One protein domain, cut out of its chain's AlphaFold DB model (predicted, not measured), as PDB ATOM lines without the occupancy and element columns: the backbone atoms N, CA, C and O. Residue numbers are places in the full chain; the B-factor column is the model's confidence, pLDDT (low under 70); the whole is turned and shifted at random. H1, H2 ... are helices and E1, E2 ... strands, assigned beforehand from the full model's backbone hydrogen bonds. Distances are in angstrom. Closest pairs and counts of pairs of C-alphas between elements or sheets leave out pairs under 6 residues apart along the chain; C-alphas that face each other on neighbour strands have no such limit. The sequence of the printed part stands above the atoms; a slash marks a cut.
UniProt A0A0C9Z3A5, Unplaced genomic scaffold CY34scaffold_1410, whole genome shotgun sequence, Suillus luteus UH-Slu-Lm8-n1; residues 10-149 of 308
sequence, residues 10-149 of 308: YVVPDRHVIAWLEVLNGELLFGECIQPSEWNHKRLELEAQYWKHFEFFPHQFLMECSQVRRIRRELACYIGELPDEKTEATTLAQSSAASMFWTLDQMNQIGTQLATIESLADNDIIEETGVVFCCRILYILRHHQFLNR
ATOM      1  N   TYR A  10      52.539   4.408 -81.871       93.88
ATOM      2  CA  TYR A  10      51.735   4.273 -80.665       93.88
ATOM      3  C   TYR A  10      50.361   4.905 -80.874       93.88
ATOM      4  O   TYR A  10      50.195   5.853 -81.649       93.88
ATOM      5  N   VAL A  11      49.374   4.373 -80.157       94.88
ATOM      6  CA  VAL A  11      47.993   4.853 -80.166       94.88
ATOM      7  C   VAL A  11      47.579   5.172 -78.737       94.88
ATOM      8  O   VAL A  11      47.881   4.420 -77.814       94.88
ATOM      9  N   VAL A  12      46.910   6.308 -78.552       93.31
ATOM     10  CA  VAL A  12      46.326   6.722 -77.272       93.31
ATOM     11  C   VAL A  12      44.809   6.811 -77.461       93.31
ATOM     12  O   VAL A  12      44.340   7.844 -77.957       93.31
ATOM     13  N   PRO A  13      44.050   5.754 -77.100       91.38
ATOM     14  CA  PRO A  13      42.614   5.667 -77.362       91.38
ATOM     15  C   PRO A  13      41.828   6.866 -76.815       91.38
ATOM     16  O   PRO A  13      41.144   7.563 -77.558       91.38
ATOM     17  N   ASP A  14      42.032   7.200 -75.537       88.19
ATOM     18  CA  ASP A  14      41.284   8.259 -74.841       88.19
ATOM     19  C   ASP A  14      41.442   9.639 -75.489       88.19
ATOM     20  O   ASP A  14      40.576  10.509 -75.384       88.19
ATOM     21  N   ARG A  15      42.569   9.861 -76.172       89.00
ATOM     22  CA  ARG A  15      42.895  11.136 -76.820       89.00
ATOM     23  C   ARG A  15      42.669  11.119 -78.325       89.00
ATOM     24  O   ARG A  15      42.847  12.160 -78.948       89.00
ATOM     25  N   HIS A  16      42.288   9.977 -78.898       90.50
ATOM     26  CA  HIS A  16      42.184   9.781 -80.343       90.50
ATOM     27  C   HIS A  16      43.478  10.170 -81.080       90.50
ATOM     28  O   HIS A  16      43.455  10.866 -82.095       90.50
ATOM     29  N   VAL A  17      44.627   9.770 -80.525       91.56
ATOM     30  CA  VAL A  17      45.948  10.105 -81.075       91.56
ATOM     31  C   VAL A  17      46.610   8.854 -81.630       91.56
ATOM     32  O   VAL A  17      46.689   7.837 -80.947       91.56
ATOM     33  N   ILE A  18      47.149   8.974 -82.841       93.88
ATOM     34  CA  ILE A  18      48.116   8.051 -83.431       93.88
ATOM     35  C   ILE A  18      49.395   8.829 -83.745       93.88
ATOM     36  O   ILE A  18      49.333   9.949 -84.259       93.88
ATOM     37  N   ALA A  19      50.549   8.269 -83.399       92.06
ATOM     38  CA  ALA A  19      51.833   8.913 -83.640       92.06
ATOM     39  C   ALA A  19      52.947   7.889 -83.851       92.06
ATOM     40  O   ALA A  19      52.944   6.804 -83.276       92.06
ATOM     41  N   TRP A  20      53.909   8.252 -84.690       91.94
ATOM     42  CA  TRP A  20      55.025   7.399 -85.079       91.94
ATOM     43  C   TRP A  20      56.249   7.742 -84.239       91.94
ATOM     44  O   TRP A  20      56.510   8.914 -83.965       91.94
ATOM     45  N   LEU A  21      56.981   6.714 -83.810       90.56
ATOM     46  CA  LEU A  21      58.211   6.887 -83.029       90.56
ATOM     47  C   LEU A  21      59.361   7.406 -83.897       90.56
ATOM     48  O   LEU A  21      60.203   8.173 -83.433       90.56
ATOM     49  N   GLU A  22      59.381   6.991 -85.160       90.38
ATOM     50  CA  GLU A  22      60.356   7.422 -86.152       90.38
ATOM     51  C   GLU A  22      59.765   8.491 -87.076       90.38
ATOM     52  O   GLU A  22      58.547   8.640 -87.199       90.38
ATOM     53  N   VAL A  23      60.645   9.228 -87.761       88.62
ATOM     54  CA  VAL A  23      60.232  10.192 -88.783       88.62
ATOM     55  C   VAL A  23      59.536   9.442 -89.917       88.62
ATOM     56  O   VAL A  23      60.168   8.764 -90.725       88.62
ATOM     57  N   LEU A  24      58.216   9.579 -89.969       87.44
ATOM     58  CA  LEU A  24      57.390   8.990 -91.006       87.44
ATOM     59  C   LEU A  24      57.518   9.784 -92.309       87.44
ATOM     60  O   LEU A  24      57.318  11.001 -92.326       87.44
ATOM     61  N   ASN A  25      57.769   9.089 -93.421       87.44
ATOM     62  CA  ASN A  25      57.602   9.700 -94.736       87.44
ATOM     63  C   ASN A  25      56.107   9.961 -94.980       87.44
ATOM     64  O   ASN A  25      55.347   9.043 -95.286       87.44
ATOM     65  N   GLY A  26      55.697  11.227 -94.872       87.38
ATOM     66  CA  GLY A  26      54.316  11.648 -95.092       87.38
ATOM     67  C   GLY A  26      53.780  11.319 -96.489       87.38
ATOM     68  O   GLY A  26      52.569  11.221 -96.647       87.38
ATOM     69  N   GLU A  27      54.633  11.091 -97.490       87.81
ATOM     70  CA  GLU A  27      54.194  10.639 -98.817       87.81
ATOM     71  C   GLU A  27      53.507   9.268 -98.773       87.81
ATOM     72  O   GLU A  27      52.622   9.012 -99.586       87.81
ATOM     73  N   LEU A  28      53.862   8.409 -97.810       85.75
ATOM     74  CA  LEU A  28      53.245   7.091 -97.646       85.75
ATOM     75  C   LEU A  28      51.806   7.187 -97.139       85.75
ATOM     76  O   LEU A  28      50.965   6.399 -97.552       85.75
ATOM     77  N   LEU A  29      51.524   8.151 -96.259       88.31
ATOM     78  CA  LEU A  29      50.170   8.378 -95.750       88.31
ATOM     79  C   LEU A  29      49.344   9.233 -96.702       88.31
ATOM     80  O   LEU A  29      48.168   8.983 -96.930       88.31
ATOM     81  N   PHE A  30      49.955  10.285 -97.237       91.69
ATOM     82  CA  PHE A  30      49.222  11.356 -97.891       91.69
ATOM     83  C   PHE A  30      49.318  11.326 -99.416       91.69
ATOM     84  O   PHE A  30      48.652  12.132-100.059       91.69
ATOM     85  N   GLY A  31      50.128  10.441-100.009       86.56
ATOM     86  CA  GLY A  31      50.427  10.440-101.448       86.56
ATOM     87  C   GLY A  31      49.230  10.143-102.355       86.56
ATOM     88  O   GLY A  31      49.245  10.466-103.554       86.56
ATOM     89  N   GLU A  32      48.170   9.558-101.802       84.88
ATOM     90  CA  GLU A  32      46.927   9.321-102.529       84.88
ATOM     91  C   GLU A  32      46.192  10.632-102.821       84.88
ATOM     92  O   GLU A  32      45.825  10.878-103.980       84.88
ATOM     93  N   CYS A  33      46.086  11.509-101.814       84.19
ATOM     94  CA  CYS A  33      45.556  12.856-101.974       84.19
ATOM     95  C   CYS A  33      46.617  13.791-102.556       84.19
ATOM     96  O   CYS A  33      47.822  13.718-102.327       84.19
ATOM     97  N   ILE A  34      46.150  14.702-103.382       73.19
ATOM     98  CA  ILE A  34      47.003  15.571-104.168       73.19
ATOM     99  C   ILE A  34      47.234  16.804-103.323       73.19
ATOM    100  O   ILE A  34      46.257  17.471-103.013       73.19
ATOM    101  N   GLN A  35      48.483  17.113-102.975       72.44
ATOM    102  CA  GLN A  35      48.834  18.335-102.237       72.44
ATOM    103  C   GLN A  35      47.839  18.663-101.107       72.44
ATOM    104  O   GLN A  35      47.141  19.673-101.188       72.44
ATOM    105  N   PRO A  36      47.724  17.828-100.064       68.88
ATOM    106  CA  PRO A  36      46.966  18.228 -98.891       68.88
ATOM    107  C   PRO A  36      47.649  19.466 -98.296       68.88
ATOM    108  O   PRO A  36      48.729  19.372 -97.704       68.88
ATOM    109  N   SER A  37      47.062  20.633 -98.545       69.50
ATOM    110  CA  SER A  37      47.630  21.934 -98.193       69.50
ATOM    111  C   SER A  37      47.456  22.204 -96.702       69.50
ATOM    112  O   SER A  37      48.388  22.653 -96.037       69.50
ATOM    113  N   GLU A  38      46.295  21.845 -96.155       88.94
ATOM    114  CA  GLU A  38      45.926  22.152 -94.779       88.94
ATOM    115  C   GLU A  38      46.074  20.962 -93.824       88.94
ATOM    116  O   GLU A  38      45.702  19.820 -94.116       88.94
ATOM    117  N   TRP A  39      46.565  21.245 -92.617       90.56
ATOM    118  CA  TRP A  39      46.674  20.256 -91.541       90.56
ATOM    119  C   TRP A  39      45.322  19.674 -91.124       90.56
ATOM    120  O   TRP A  39      45.237  18.478 -90.851       90.56
ATOM    121  N   ASN A  40      44.261  20.485 -91.139       90.62
ATOM    122  CA  ASN A  40      42.899  20.028 -90.850       90.62
ATOM    123  C   ASN A  40      42.435  18.948 -91.830       90.62
ATOM    124  O   ASN A  40      41.700  18.043 -91.450       90.62
ATOM    125  N   HIS A  41      42.895  19.016 -93.077       90.94
ATOM    126  CA  HIS A  41      42.574  18.019 -94.080       90.94
ATOM    127  C   HIS A  41      43.418  16.746 -93.906       90.94
ATOM    128  O   HIS A  41      42.873  15.646 -93.898       90.94
ATOM    129  N   LYS A  42      44.731  16.878 -93.654       93.00
ATOM    130  CA  LYS A  42      45.613  15.735 -93.319       93.00
ATOM    131  C   LYS A  42      45.146  14.965 -92.087       93.00
ATOM    132  O   LYS A  42      45.343  13.756 -92.005       93.00
ATOM    133  N   ARG A  43      44.518  15.660 -91.136       93.88
ATOM    134  CA  ARG A  43      43.927  15.052 -89.946       93.88
ATOM    135  C   ARG A  43      42.894  13.978 -90.292       93.88
ATOM    136  O   ARG A  43      42.838  12.995 -89.571       93.88
ATOM    137  N   LEU A  44      42.136  14.118 -91.383       94.44
ATOM    138  CA  LEU A  44      41.172  13.095 -91.808       94.44
ATOM    139  C   LEU A  44      41.862  11.760 -92.106       94.44
ATOM    140  O   LEU A  44      41.397  10.720 -91.657       94.44
ATOM    141  N   GLU A  45      43.004  11.790 -92.793       95.00
ATOM    142  CA  GLU A  45      43.768  10.573 -93.081       95.00
ATOM    143  C   GLU A  45      44.402   9.987 -91.816       95.00
ATOM    144  O   GLU A  45      44.372   8.780 -91.607       95.00
ATOM    145  N   LEU A  46      44.914  10.831 -90.917       94.88
ATOM    146  CA  LEU A  46      45.420  10.366 -89.621       94.88
ATOM    147  C   LEU A  46      44.312   9.724 -88.773       94.88
ATOM    148  O   LEU A  46      44.537   8.682 -88.162       94.88
ATOM    149  N   GLU A  47      43.112  10.309 -88.767       95.94
ATOM    150  CA  GLU A  47      41.933   9.719 -88.130       95.94
ATOM    151  C   GLU A  47      41.547   8.396 -88.797       95.94
ATOM    152  O   GLU A  47      41.232   7.438 -88.098       95.94
ATOM    153  N   ALA A  48      41.626   8.294 -90.126       95.81
ATOM    154  CA  ALA A  48      41.406   7.031 -90.819       95.81
ATOM    155  C   ALA A  48      42.395   5.958 -90.327       95.81
ATOM    156  O   ALA A  48      41.969   4.886 -89.896       95.81
ATOM    157  N   GLN A  49      43.698   6.252 -90.296       95.50
ATOM    158  CA  GLN A  49      44.710   5.308 -89.804       95.50
ATOM    159  C   GLN A  49      44.510   4.934 -88.327       95.50
ATOM    160  O   GLN A  49      44.721   3.780 -87.954       95.50
ATOM    161  N   TYR A  50      44.047   5.872 -87.494       96.94
ATOM    162  CA  TYR A  50      43.652   5.590 -86.113       96.94
ATOM    163  C   TYR A  50      42.531   4.539 -86.051       96.94
ATOM    164  O   TYR A  50      42.654   3.555 -85.326       96.94
ATOM    165  N   TRP A  51      41.468   4.680 -86.847       97.25
ATOM    166  CA  TRP A  51      40.387   3.686 -86.874       97.25
ATOM    167  C   TRP A  51      40.829   2.350 -87.466       97.25
ATOM    168  O   TRP A  51      40.441   1.297 -86.967       97.25
ATOM    169  N   LYS A  52      41.705   2.385 -88.472       96.12
ATOM    170  CA  LYS A  52      42.310   1.186 -89.058       96.12
ATOM    171  C   LYS A  52      43.104   0.382 -88.031       96.12
ATOM    172  O   LYS A  52      43.087  -0.843 -88.077       96.12
ATOM    173  N   HIS A  53      43.771   1.043 -87.081       95.88
ATOM    174  CA  HIS A  53      44.446   0.349 -85.984       95.88
ATOM    175  C   HIS A  53      43.464  -0.510 -85.176       95.88
ATOM    176  O   HIS A  53      43.714  -1.698 -85.003       95.88
ATOM    177  N   PHE A  54      42.330   0.051 -84.748       96.75
ATOM    178  CA  PHE A  54      41.335  -0.689 -83.961       96.75
ATOM    179  C   PHE A  54      40.537  -1.712 -84.769       96.75
ATOM    180  O   PHE A  54      40.012  -2.656 -84.194       96.75
ATOM    181  N   GLU A  55      40.490  -1.588 -86.097       96.25
ATOM    182  CA  GLU A  55      40.000  -2.673 -86.951       96.25
ATOM    183  C   GLU A  55      40.879  -3.932 -86.819       96.25
ATOM    184  O   GLU A  55      40.354  -5.041 -86.738       96.25
ATOM    185  N   PHE A  56      42.208  -3.773 -86.784       95.69
ATOM    186  CA  PHE A  56      43.148  -4.897 -86.664       95.69
ATOM    187  C   PHE A  56      43.407  -5.329 -85.217       95.69
ATOM    188  O   PHE A  56      43.669  -6.505 -84.963       95.69
ATOM    189  N   PHE A  57      43.349  -4.390 -84.274       95.88
ATOM    190  CA  PHE A  57      43.676  -4.593 -82.865       95.88
ATOM    191  C   PHE A  57      42.558  -4.033 -81.966       95.88
ATOM    192  O   PHE A  57      42.769  -3.047 -81.263       95.88
ATOM    193  N   PRO A  58      41.358  -4.639 -81.975       95.31
ATOM    194  CA  PRO A  58      40.206  -4.130 -81.220       95.31
ATOM    195  C   PRO A  58      40.300  -4.391 -79.708       95.31
ATOM    196  O   PRO A  58      39.559  -3.798 -78.927       95.31
ATOM    197  N   HIS A  59      41.200  -5.280 -79.282       93.94
ATOM    198  CA  HIS A  59      41.343  -5.692 -77.890       93.94
ATOM    199  C   HIS A  59      41.538  -4.482 -76.968       93.94
ATOM    200  O   HIS A  59      42.388  -3.632 -77.220       93.94
ATOM    201  N   GLN A  60      40.786  -4.451 -75.864       88.31
ATOM    202  CA  GLN A  60      40.815  -3.388 -74.844       88.31
ATOM    203  C   GLN A  60      40.282  -2.021 -75.303       88.31
ATOM    204  O   GLN A  60      40.221  -1.099 -74.488       88.31
ATOM    205  N   PHE A  61      39.856  -1.875 -76.560       94.31
ATOM    206  CA  PHE A  61      39.148  -0.682 -76.996       94.31
ATOM    207  C   PHE A  61      37.669  -0.785 -76.631       94.31
ATOM    208  O   PHE A  61      36.981  -1.730 -77.016       94.31
ATOM    209  N   LEU A  62      37.175   0.206 -75.894       94.25
ATOM    210  CA  LEU A  62      35.768   0.308 -75.531       94.25
ATOM    211  C   LEU A  62      35.106   1.356 -76.418       94.25
ATOM    212  O   LEU A  62      35.464   2.533 -76.382       94.25
ATOM    213  N   MET A  63      34.129   0.921 -77.210       95.62
ATOM    214  CA  MET A  63      33.278   1.813 -77.987       95.62
ATOM    215  C   MET A  63      31.925   1.944 -77.300       95.62
ATOM    216  O   MET A  63      31.228   0.955 -77.074       95.62
ATOM    217  N   GLU A  64      31.535   3.180 -77.013       96.81
ATOM    218  CA  GLU A  64      30.191   3.477 -76.533       96.81
ATOM    219  C   GLU A  64      29.166   3.406 -77.671       96.81
ATOM    220  O   GLU A  64      29.413   3.846 -78.799       96.81
ATOM    221  N   CYS A  65      27.951   2.974 -77.345       97.12
ATOM    222  CA  CYS A  65      26.802   2.968 -78.247       97.12
ATOM    223  C   CYS A  65      26.480   4.375 -78.801       97.12
ATOM    224  O   CYS A  65      26.028   4.539 -79.940       97.12
ATOM    225  N   SER A  66      26.819   5.426 -78.044       96.81
ATOM    226  CA  SER A  66      26.748   6.830 -78.472       96.81
ATOM    227  C   SER A  66      27.547   7.104 -79.763       96.81
ATOM    228  O   SER A  66      27.096   7.875 -80.623       96.81
ATOM    229  N   GLN A  67      28.691   6.435 -79.942       96.00
ATOM    230  CA  GLN A  67      29.533   6.547 -81.132       96.00
ATOM    231  C   GLN A  67      28.888   5.852 -82.331       96.00
ATOM    232  O   GLN A  67      28.823   6.448 -83.406       96.00
ATOM    233  N   VAL A  68      28.304   4.665 -82.149       96.94
ATOM    234  CA  VAL A  68      27.568   3.951 -83.212       96.94
ATOM    235  C   VAL A  68      26.404   4.794 -83.729       96.94
ATOM    236  O   VAL A  68      26.263   4.994 -84.938       96.94
ATOM    237  N   ARG A  69      25.633   5.414 -82.824       96.00
ATOM    238  CA  ARG A  69      24.567   6.369 -83.183       96.00
ATOM    239  C   ARG A  69      25.087   7.557 -83.983       96.00
ATOM    240  O   ARG A  69      24.363   8.110 -84.811       96.00
ATOM    241  N   ARG A  70      26.309   8.021 -83.707       96.06
ATOM    242  CA  ARG A  70      26.940   9.111 -84.463       96.06
ATOM    243  C   ARG A  70      27.324   8.653 -85.869       96.06
ATOM    244  O   ARG A  70      27.000   9.369 -86.809       96.06
ATOM    245  N   ILE A  71      27.930   7.471 -86.012       95.12
ATOM    246  CA  ILE A  71      28.271   6.882 -87.320       95.12
ATOM    247  C   ILE A  71      27.003   6.715 -88.159       95.12
ATOM    248  O   ILE A  71      26.956   7.158 -89.304       95.12
ATOM    249  N   ARG A  72      25.945   6.141 -87.575       93.88
ATOM    250  CA  ARG A  72      24.665   5.926 -88.259       93.88
ATOM    251  C   ARG A  72      24.032   7.236 -88.731       93.88
ATOM    252  O   ARG A  72      23.551   7.301 -89.856       93.88
ATOM    253  N   ARG A  73      24.057   8.287 -87.902       91.75
ATOM    254  CA  ARG A  73      23.576   9.625 -88.290       91.75
ATOM    255  C   ARG A  73      24.407  10.234 -89.416       91.75
ATOM    256  O   ARG A  73      23.833  10.767 -90.355       91.75
ATOM    257  N   GLU A  74      25.733  10.132 -89.338       90.88
ATOM    258  CA  GLU A  74      26.626  10.609 -90.397       90.88
ATOM    259  C   GLU A  74      26.344   9.878 -91.722       90.88
ATOM    260  O   GLU A  74      26.219  10.522 -92.762       90.88
ATOM    261  N   LEU A  75      26.145   8.558 -91.681       88.81
ATOM    262  CA  LEU A  75      25.782   7.760 -92.852       88.81
ATOM    263  C   LEU A  75      24.405   8.141 -93.419       88.81
ATOM    264  O   LEU A  75      24.272   8.298 -94.629       88.81
ATOM    265  N   ALA A  76      23.404   8.356 -92.561       86.19
ATOM    266  CA  ALA A  76      22.071   8.795 -92.978       86.19
ATOM    267  C   ALA A  76      22.108  10.153 -93.703       86.19
ATOM    268  O   ALA A  76      21.452  10.320 -94.731       86.19
ATOM    269  N   CYS A  77      22.944  11.092 -93.239       83.38
ATOM    270  CA  CYS A  77      23.162  12.362 -93.937       83.38
ATOM    271  C   CYS A  77      23.713  12.165 -95.357       83.38
ATOM    272  O   CYS A  77      23.350  12.921 -96.253       83.38
ATOM    273  N   TYR A  78      24.563  11.157 -95.578       80.31
ATOM    274  CA  TYR A  78      25.069  10.847 -96.915       80.31
ATOM    275  C   TYR A  78      24.040  10.175 -97.814       80.31
ATOM    276  O   TYR A  78      24.056  10.439 -99.011       80.31
ATOM    277  N   ILE A  79      23.179   9.324 -97.252       78.69
ATOM    278  CA  ILE A  79      22.093   8.643 -97.973       78.69
ATOM    279  C   ILE A  79      20.997   9.646 -98.381       78.69
ATOM    280  O   ILE A  79      20.290   9.426 -99.359       78.69
ATOM    281  N   GLY A  80      20.864  10.766 -97.661       71.69
ATOM    282  CA  GLY A  80      19.767  11.716 -97.871       71.69
ATOM    283  C   GLY A  80      18.425  11.200 -97.340       71.69
ATOM    284  O   GLY A  80      17.385  11.788 -97.616       71.69
ATOM    285  N   GLU A  81      18.440  10.115 -96.564       63.56
ATOM    286  CA  GLU A  81      17.288   9.629 -95.814       63.56
ATOM    287  C   GLU A  81      17.196  10.424 -94.504       63.56
ATOM    288  O   GLU A  81      17.720  10.017 -93.463       63.56
ATOM    289  N   LEU A  82      16.535  11.586 -94.541       57.72
ATOM    290  CA  LEU A  82      15.915  12.093 -93.320       57.72
ATOM    291  C   LEU A  82      14.636  11.284 -93.053       57.72
ATOM    292  O   LEU A  82      13.909  10.986 -94.002       57.72
ATOM    293  N   PRO A  83      14.326  10.953 -91.783       51.59
ATOM    294  CA  PRO A  83      13.163  10.135 -91.418       51.59
ATOM    295  C   PRO A  83      11.822  10.616 -91.994       51.59
ATOM    296  O   PRO A  83      10.921   9.800 -92.173       51.59
ATOM    297  N   ASP A  84      11.711  11.906 -92.326       55.28
ATOM    298  CA  ASP A  84      10.462  12.547 -92.741       55.28
ATOM    299  C   ASP A  84      10.429  12.989 -94.215       55.28
ATOM    300  O   ASP A  84       9.381  13.415 -94.698       55.28
ATOM    301  N   GLU A  85      11.532  12.886 -94.968       52.38
ATOM    302  CA  GLU A  85      11.603  13.476 -96.310       52.38
ATOM    303  C   GLU A  85      12.439  12.609 -97.260       52.38
ATOM    304  O   GLU A  85      13.667  12.596 -97.224       52.38
ATOM    305  N   LYS A  86      11.761  11.859 -98.139       53.72
ATOM    306  CA  LYS A  86      12.409  11.157 -99.254       53.72
ATOM    307  C   LYS A  86      12.809  12.183-100.311       53.72
ATOM    308  O   LYS A  86      12.029  12.468-101.218       53.72
ATOM    309  N   THR A  87      13.997  12.762-100.194       54.22
ATOM    310  CA  THR A  87      14.538  13.632-101.243       54.22
ATOM    311  C   THR A  87      14.931  12.788-102.466       54.22
ATOM    312  O   THR A  87      15.419  11.668-102.329       54.22
ATOM    313  N   GLU A  88      14.671  13.290-103.677       51.56
ATOM    314  CA  GLU A  88      14.884  12.549-104.928       51.56
ATOM    315  C   GLU A  88      16.343  12.065-105.090       51.56
ATOM    316  O   GLU A  88      17.290  12.846-105.144       51.56
ATOM    317  N   ALA A  89      16.513  10.742-105.204       52.28
ATOM    318  CA  ALA A  89      17.789  10.017-105.163       52.28
ATOM    319  C   ALA A  89      18.747  10.257-106.357       52.28
ATOM    320  O   ALA A  89      19.866   9.736-106.384       52.28
ATOM    321  N   THR A  90      18.336  11.018-107.372       48.75
ATOM    322  CA  THR A  90      19.064  11.164-108.646       48.75
ATOM    323  C   THR A  90      20.338  12.000-108.532       48.75
ATOM    324  O   THR A  90      21.337  11.664-109.171       48.75
ATOM    325  N   THR A  91      20.357  13.045-107.700       58.19
ATOM    326  CA  THR A  91      21.581  13.826-107.422       58.19
ATOM    327  C   THR A  91      22.557  13.047-106.540       58.19
ATOM    328  O   THR A  91      23.776  13.165-106.678       58.19
ATOM    329  N   LEU A  92      22.020  12.181-105.683       60.53
ATOM    330  CA  LEU A  92      22.763  11.431-104.683       60.53
ATOM    331  C   LEU A  92      23.602  10.304-105.299       60.53
ATOM    332  O   LEU A  92      24.765  10.139-104.945       60.53
ATOM    333  N   ALA A  93      23.077   9.612-106.316       62.78
ATOM    334  CA  ALA A  93      23.821   8.593-107.069       62.78
ATOM    335  C   ALA A  93      25.064   9.146-107.802       62.78
ATOM    336  O   ALA A  93      25.992   8.402-108.130       62.78
ATOM    337  N   GLN A  94      25.088  10.454-108.078       66.06
ATOM    338  CA  GLN A  94      26.219  11.138-108.713       66.06
ATOM    339  C   GLN A  94      27.190  11.769-107.703       66.06
ATOM    340  O   GLN A  94      28.303  12.154-108.084       66.06
ATOM    341  N   SER A  95      26.789  11.848-106.433       70.69
ATOM    342  CA  SER A  95      27.613  12.359-105.341       70.69
ATOM    343  C   SER A  95      28.850  11.489-105.130       70.69
ATOM    344  O   SER A  95      28.830  10.274-105.347       70.69
ATOM    345  N   SER A  96      29.936  12.104-104.664       71.50
ATOM    346  CA  SER A  96      31.098  11.363-104.161       71.50
ATOM    347  C   SER A  96      30.714  10.427-103.007       71.50
ATOM    348  O   SER A  96      31.297   9.357-102.879       71.50
ATOM    349  N   ALA A  97      29.681  10.759-102.227       69.19
ATOM    350  CA  ALA A  97      29.185   9.925-101.132       69.19
ATOM    351  C   ALA A  97      28.739   8.521-101.583       69.19
ATOM    352  O   ALA A  97      29.073   7.534-100.934       69.19
ATOM    353  N   ALA A  98      28.073   8.409-102.738       66.44
ATOM    354  CA  ALA A  98      27.616   7.124-103.272       66.44
ATOM    355  C   ALA A  98      28.773   6.183-103.651       66.44
ATOM    356  O   ALA A  98      28.592   4.969-103.718       66.44
ATOM    357  N   SER A  99      29.977   6.718-103.883       69.19
ATOM    358  CA  SER A  99      31.157   5.899-104.178       69.19
ATOM    359  C   SER A  99      31.824   5.330-102.927       69.19
ATOM    360  O   SER A  99      32.703   4.485-103.063       69.19
ATOM    361  N   MET A 100      31.462   5.804-101.731       80.44
ATOM    362  CA  MET A 100      32.117   5.428-100.475       80.44
ATOM    363  C   MET A 100      31.912   3.947-100.140       80.44
ATOM    364  O   MET A 100      32.834   3.287 -99.673       80.44
ATOM    365  N   PHE A 101      30.726   3.422-100.453       78.88
ATOM    366  CA  PHE A 101      30.366   2.018-100.260       78.88
ATOM    367  C   PHE A 101      29.797   1.403-101.539       78.88
ATOM    368  O   PHE A 101      28.876   0.607-101.471       78.88
ATOM    369  N   TRP A 102      30.333   1.788-102.703       73.62
ATOM    370  CA  TRP A 102      29.945   1.331-104.049       73.62
ATOM    371  C   TRP A 102      28.492   1.578-104.486       73.62
ATOM    372  O   TRP A 102      28.313   2.007-105.620       73.62
ATOM    373  N   THR A 103      27.464   1.283-103.687       79.56
ATOM    374  CA  THR A 103      26.046   1.465-104.039       79.56
ATOM    375  C   THR A 103      25.221   1.977-102.857       79.56
ATOM    376  O   THR A 103      25.561   1.759-101.695       79.56
ATOM    377  N   LEU A 104      24.088   2.628-103.153       80.75
ATOM    378  CA  LEU A 104      23.147   3.099-102.128       80.75
ATOM    379  C   LEU A 104      22.568   1.935-101.307       80.75
ATOM    380  O   LEU A 104      22.440   2.036-100.093       80.75
ATOM    381  N   ASP A 105      22.301   0.796-101.951       83.88
ATOM    382  CA  ASP A 105      21.811  -0.404-101.266       83.88
ATOM    383  C   ASP A 105      22.824  -0.934-100.245       83.88
ATOM    384  O   ASP A 105      22.442  -1.325 -99.143       83.88
ATOM    385  N   GLN A 106      24.121  -0.920-100.579       85.75
ATOM    386  CA  GLN A 106      25.178  -1.309 -99.641       85.75
ATOM    387  C   GLN A 106      25.280  -0.321 -98.476       85.75
ATOM    388  O   GLN A 106      25.412  -0.750 -97.331       85.75
ATOM    389  N   MET A 107      25.139   0.984 -98.730       86.25
ATOM    390  CA  MET A 107      25.059   1.989 -97.662       86.25
ATOM    391  C   MET A 107      23.872   1.735 -96.727       86.25
ATOM    392  O   MET A 107      24.038   1.753 -95.509       86.25
ATOM    393  N   ASN A 108      22.699   1.427 -97.282       87.44
ATOM    394  CA  ASN A 108      21.504   1.110 -96.504       87.44
ATOM    395  C   ASN A 108      21.679  -0.172 -95.678       87.44
ATOM    396  O   ASN A 108      21.301  -0.200 -94.508       87.44
ATOM    397  N   GLN A 109      22.320  -1.208 -96.229       91.56
ATOM    398  CA  GLN A 109      22.662  -2.430 -95.486       91.56
ATOM    399  C   GLN A 109      23.640  -2.166 -94.334       91.56
ATOM    400  O   GLN A 109      23.485  -2.722 -93.251       91.56
ATOM    401  N   ILE A 110      24.624  -1.289 -94.530       92.50
ATOM    402  CA  ILE A 110      25.521  -0.865 -93.447       92.50
ATOM    403  C   ILE A 110      24.725  -0.106 -92.380       92.50
ATOM    404  O   ILE A 110      24.906  -0.347 -91.188       92.50
ATOM    405  N   GLY A 111      23.806   0.774 -92.788       92.44
ATOM    406  CA  GLY A 111      22.916   1.498 -91.881       92.44
ATOM    407  C   GLY A 111      22.063   0.573 -91.009       92.44
ATOM    408  O   GLY A 111      21.968   0.792 -89.797       92.44
ATOM    409  N   THR A 112      21.492  -0.488 -91.588       94.31
ATOM    410  CA  THR A 112      20.725  -1.488 -90.828       94.31
ATOM    411  C   THR A 112      21.615  -2.313 -89.903       94.31
ATOM    412  O   THR A 112      21.240  -2.518 -88.752       94.31
ATOM    413  N   GLN A 113      22.817  -2.705 -90.339       96.00
ATOM    414  CA  GLN A 113      23.790  -3.395 -89.483       96.00
ATOM    415  C   GLN A 113      24.215  -2.541 -88.281       96.00
ATOM    416  O   GLN A 113      24.257  -3.047 -87.162       96.00
ATOM    417  N   LEU A 114      24.457  -1.239 -88.474       96.00
ATOM    418  CA  LEU A 114      24.745  -0.310 -87.376       96.00
ATOM    419  C   LEU A 114      23.573  -0.211 -86.391       96.00
ATOM    420  O   LEU A 114      23.800  -0.162 -85.186       96.00
ATOM    421  N   ALA A 115      22.328  -0.213 -86.877       95.50
ATOM    422  CA  ALA A 115      21.145  -0.232 -86.015       95.50
ATOM    423  C   ALA A 115      21.021  -1.551 -85.228       95.50
ATOM    424  O   ALA A 115      20.648  -1.536 -84.057       95.50
ATOM    425  N   THR A 116      21.372  -2.688 -85.836       97.12
ATOM    426  CA  THR A 116      21.435  -3.976 -85.133       97.12
ATOM    427  C   THR A 116      22.506  -3.960 -84.043       97.12
ATOM    428  O   THR A 116      22.205  -4.326 -82.911       97.12
ATOM    429  N   ILE A 117      23.714  -3.473 -84.340       96.62
ATOM    430  CA  ILE A 117      24.792  -3.315 -83.349       96.62
ATOM    431  C   ILE A 117      24.337  -2.412 -82.194       96.62
ATOM    432  O   ILE A 117      24.542  -2.753 -81.034       96.62
ATOM    433  N   GLU A 118      23.662  -1.300 -82.502       95.69
ATOM    434  CA  GLU A 118      23.084  -0.393 -81.502       95.69
ATOM    435  C   GLU A 118      22.099  -1.122 -80.569       95.69
ATOM    436  O   GLU A 118      22.132  -0.917 -79.359       95.69
ATOM    437  N   SER A 119      21.248  -1.998 -81.118       96.06
ATOM    438  CA  SER A 119      20.250  -2.754 -80.345       96.06
ATOM    439  C   SER A 119      20.822  -3.901 -79.505       96.06
ATOM    440  O   SER A 119      20.173  -4.333 -78.557       96.06
ATOM    441  N   LEU A 120      22.010  -4.397 -79.861       95.81
ATOM    442  CA  LEU A 120      22.704  -5.483 -79.163       95.81
ATOM    443  C   LEU A 120      23.689  -4.975 -78.100       95.81
ATOM    444  O   LEU A 120      24.324  -5.785 -77.431       95.81
ATOM    445  N   ALA A 121      23.834  -3.655 -77.955       95.56
ATOM    446  CA  ALA A 121      24.716  -3.054 -76.964       95.56
ATOM    447  C   ALA A 121      24.289  -3.445 -75.540       95.56
ATOM    448  O   ALA A 121      23.134  -3.246 -75.157       95.56
ATOM    449  N   ASP A 122      25.232  -3.943 -74.741       92.50
ATOM    450  CA  ASP A 122      25.017  -4.243 -73.325       92.50
ATOM    451  C   ASP A 122      25.622  -3.123 -72.475       92.50
ATOM    452  O   ASP A 122      26.778  -2.747 -72.660       92.50
ATOM    453  N   ASN A 123      24.839  -2.554 -71.555       92.94
ATOM    454  CA  ASN A 123      25.234  -1.394 -70.742       92.94
ATOM    455  C   ASN A 123      25.801  -0.212 -71.562       92.94
ATOM    456  O   ASN A 123      26.749   0.442 -71.134       92.94
ATOM    457  N   ASP A 124      25.238   0.049 -72.750       94.06
ATOM    458  CA  ASP A 124      25.725   1.051 -73.717       94.06
ATOM    459  C   ASP A 124      27.161   0.809 -74.240       94.06
ATOM    460  O   ASP A 124      27.747   1.692 -74.871       94.06
ATOM    461  N   ILE A 125      27.718  -0.391 -74.056       95.62
ATOM    462  CA  ILE A 125      29.028  -0.795 -74.579       95.62
ATOM    463  C   ILE A 125      28.834  -1.753 -75.756       95.62
ATOM    464  O   ILE A 125      27.986  -2.648 -75.737       95.62
ATOM    465  N   ILE A 126      29.622  -1.544 -76.808       97.00
ATOM    466  CA  ILE A 126      29.593  -2.367 -78.017       97.00
ATOM    467  C   ILE A 126      30.542  -3.555 -77.875       97.00
ATOM    468  O   ILE A 126      31.686  -3.404 -77.448       97.00
ATOM    469  N   GLU A 127      30.069  -4.732 -78.279       95.31
ATOM    470  CA  GLU A 127      30.886  -5.943 -78.365       95.31
ATOM    471  C   GLU A 127      32.051  -5.765 -79.358       95.31
ATOM    472  O   GLU A 127      31.932  -5.057 -80.358       95.31
ATOM    473  N   GLU A 128      33.165  -6.459 -79.133       95.50
ATOM    474  CA  GLU A 128      34.379  -6.385 -79.956       95.50
ATOM    475  C   GLU A 128      34.113  -6.583 -81.461       95.50
ATOM    476  O   GLU A 128      34.654  -5.866 -82.304       95.50
ATOM    477  N   THR A 129      33.217  -7.505 -81.823       95.12
ATOM    478  CA  THR A 129      32.822  -7.733 -83.222       95.12
ATOM    479  C   THR A 129      32.142  -6.503 -83.841       95.12
ATOM    480  O   THR A 129      32.434  -6.131 -84.982       95.12
ATOM    481  N   GLY A 130      31.287  -5.824 -83.072       96.38
ATOM    482  CA  GLY A 130      30.664  -4.556 -83.449       96.38
ATOM    483  C   GLY A 130      31.670  -3.405 -83.529       96.38
ATOM    484  O   GLY A 130      31.567  -2.575 -84.436       96.38
ATOM    485  N   VAL A 131      32.678  -3.386 -82.649       96.88
ATOM    486  CA  VAL A 131      33.791  -2.421 -82.683       96.88
ATOM    487  C   VAL A 131      34.542  -2.520 -84.006       96.88
ATOM    488  O   VAL A 131      34.662  -1.515 -84.703       96.88
ATOM    489  N   VAL A 132      34.988  -3.722 -84.393       97.50
ATOM    490  CA  VAL A 132      35.730  -3.944 -85.649       97.50
ATOM    491  C   VAL A 132      34.935  -3.433 -86.847       97.50
ATOM    492  O   VAL A 132      35.474  -2.729 -87.707       97.50
ATOM    493  N   PHE A 133      33.637  -3.742 -86.889       96.75
ATOM    494  CA  PHE A 133      32.756  -3.260 -87.943       96.75
ATOM    495  C   PHE A 133      32.689  -1.726 -87.967       96.75
ATOM    496  O   PHE A 133      32.929  -1.115 -89.009       96.75
ATOM    497  N   CYS A 134      32.439  -1.085 -86.825       97.31
ATOM    498  CA  CYS A 134      32.355   0.372 -86.727       97.31
ATOM    499  C   CYS A 134      33.674   1.066 -87.100       97.31
ATOM    500  O   CYS A 134      33.659   2.061 -87.826       97.31
ATOM    501  N   CYS A 135      34.813   0.526 -86.662       97.12
ATOM    502  CA  CYS A 135      36.143   1.029 -86.998       97.12
ATOM    503  C   CYS A 135      36.419   0.949 -88.504       97.12
ATOM    504  O   CYS A 135      36.898   1.925 -89.082       97.12
ATOM    505  N   ARG A 136      36.031  -0.146 -89.169       96.75
ATOM    506  CA  ARG A 136      36.123  -0.266 -90.632       96.75
ATOM    507  C   ARG A 136      35.297   0.805 -91.347       96.75
ATOM    508  O   ARG A 136      35.780   1.435 -92.285       96.75
ATOM    509  N   ILE A 137      34.062   1.037 -90.901       95.81
ATOM    510  CA  ILE A 137      33.190   2.070 -91.480       95.81
ATOM    511  C   ILE A 137      33.784   3.470 -91.277       95.81
ATOM    512  O   ILE A 137      33.827   4.262 -92.218       95.81
ATOM    513  N   LEU A 138      34.300   3.768 -90.083       96.12
ATOM    514  CA  LEU A 138      34.959   5.039 -89.776       96.12
ATOM    515  C   LEU A 138      36.243   5.256 -90.587       96.12
ATOM    516  O   LEU A 138      36.464   6.369 -91.066       96.12
ATOM    517  N   TYR A 139      37.054   4.212 -90.787       96.31
ATOM    518  CA  TYR A 139      38.210   4.256 -91.685       96.31
ATOM    519  C   TYR A 139      37.785   4.672 -93.094       96.31
ATOM    520  O   TYR A 139      38.309   5.648 -93.628       96.31
ATOM    521  N   ILE A 140      36.790   3.982 -93.664       93.75
ATOM    522  CA  ILE A 140      36.288   4.263 -95.014       93.75
ATOM    523  C   ILE A 140      35.755   5.700 -95.108       93.75
ATOM    524  O   ILE A 140      36.123   6.421 -96.035       93.75
ATOM    525  N   LEU A 141      34.946   6.141 -94.137       93.81
ATOM    526  CA  LEU A 141      34.393   7.498 -94.082       93.81
ATOM    527  C   LEU A 141      35.498   8.558 -94.102       93.81
ATOM    528  O   LEU A 141      35.491   9.449 -94.951       93.81
ATOM    529  N   ARG A 142      36.460   8.467 -93.179       95.31
ATOM    530  CA  ARG A 142      37.506   9.485 -93.010       95.31
ATOM    531  C   ARG A 142      38.495   9.488 -94.176       95.31
ATOM    532  O   ARG A 142      38.830  10.559 -94.680       95.31
ATOM    533  N   HIS A 143      38.887   8.312 -94.663       94.19
ATOM    534  CA  HIS A 143      39.760   8.185 -95.830       94.19
ATOM    535  C   HIS A 143      39.084   8.721 -97.101       94.19
ATOM    536  O   HIS A 143      39.682   9.463 -97.876       94.19
ATOM    537  N   HIS A 144      37.795   8.438 -97.299       91.25
ATOM    538  CA  HIS A 144      37.051   8.979 -98.437       91.25
ATOM    539  C   HIS A 144      36.896  10.505 -98.358       91.25
ATOM    540  O   HIS A 144      37.103  11.194 -99.360       91.25
ATOM    541  N   GLN A 145      36.627  11.058 -97.171       92.19
ATOM    542  CA  GLN A 145      36.616  12.508 -96.942       92.19
ATOM    543  C   GLN A 145      37.977  13.150 -97.252       92.19
ATOM    544  O   GLN A 145      38.028  14.245 -97.825       92.19
ATOM    545  N   PHE A 146      39.073  12.466 -96.907       93.44
ATOM    546  CA  PHE A 146      40.431  12.871 -97.260       93.44
ATOM    547  C   PHE A 146      40.641  12.879 -98.783       93.44
ATOM    548  O   PHE A 146      41.011  13.900 -99.359       93.44
ATOM    549  N   LEU A 147      40.317  11.789 -99.477       90.75
ATOM    550  CA  LEU A 147      40.475  11.711-100.934       90.75
ATOM    551  C   LEU A 147      39.649  12.765-101.694       90.75
ATOM    552  O   LEU A 147      40.090  13.266-102.729       90.75
ATOM    553  N   ASN A 148      38.473  13.129-101.176       89.31
ATOM    554  CA  ASN A 148      37.558  14.081-101.810       89.31
ATOM    555  C   ASN A 148      37.703  15.527-101.314       89.31
ATOM    556  O   ASN A 148      36.852  16.360-101.629       89.31
ATOM    557  N   ARG A 149      38.766  15.859-100.567       89.69
ATOM    558  CA  ARG A 149      39.024  17.234-100.094       89.69
ATOM    559  C   ARG A 149      37.869  17.849 -99.296       89.69
ATOM    560  O   ARG A 149      37.579  19.036 -99.426       89.69
TER     561      ARG A 149
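Overview. This is residues 10 to 149 of the 308 residues of an uncharacterized protein of Suillus luteus UH-Slu-Lm8-n1 (UniProt A0A0C9Z3A5). A small strand hairpin, E1 and E2, packs on H2 at one end of a flat slab of four long helices: H2 and H6 side by side, then H3 and H5 side by side. Short H1 also packs on H2; a long loop, residues 80 to 95, and short H4 lie toward the other end. The 140 printed residues hold E1, E2 and H1 to H6 in that order, mostly helix, with one antiparallel two-stranded sheet. The whole is compact, radius of gyration of the C-alphas 16.2 A, spanning 49 by 39 by 20 A.

Along the chain. E1 is residues 10 to 12, from C-alpha 10 at (51.735, 4.273, -80.665), and E2 residues 17 to 20. H2 is residues 39 to 56, 25.9 A; H6 128 to 147, 28.4 A, ending at (40.475, 11.711, -100.934); H3 65 to 79, 21.1 A; H5 104 to 119, 22.7 A. H1 is residues 26 to 30, 5.8 A, and H4 96 to 99, 5.5 A.

Arrangement. In the hairpin E1 and E2, N 10 and O 19 are 2.8 A apart, within hydrogen-bond range. The closest C-alphas of E2 and H2, Ile 18 and Tyr 50, are 5.8 A apart. H2 touches H6 at a shallow tilt of 26 degrees, opposite ways; their closest C-alphas, Ala 48 and Tyr 139, are 4.3 A apart. H3, H5 and H6 form an up and down bundle, each running against the one before it. H3 touches H5, C-alphas 65 and 118 closest at 6.0 A. H2 has 11 of 14 O i to N i+4 pairs within range; H1, H3, H5 and H6 have every one.

Size, cuts and confidence. C-alphas 22 and 84 are farthest apart, 50.6 A. The printed part has no cut; the link H3 to H4 is long. Residues 36 to 37, 81 to 94 and 97 to 99 are under pLDDT 70.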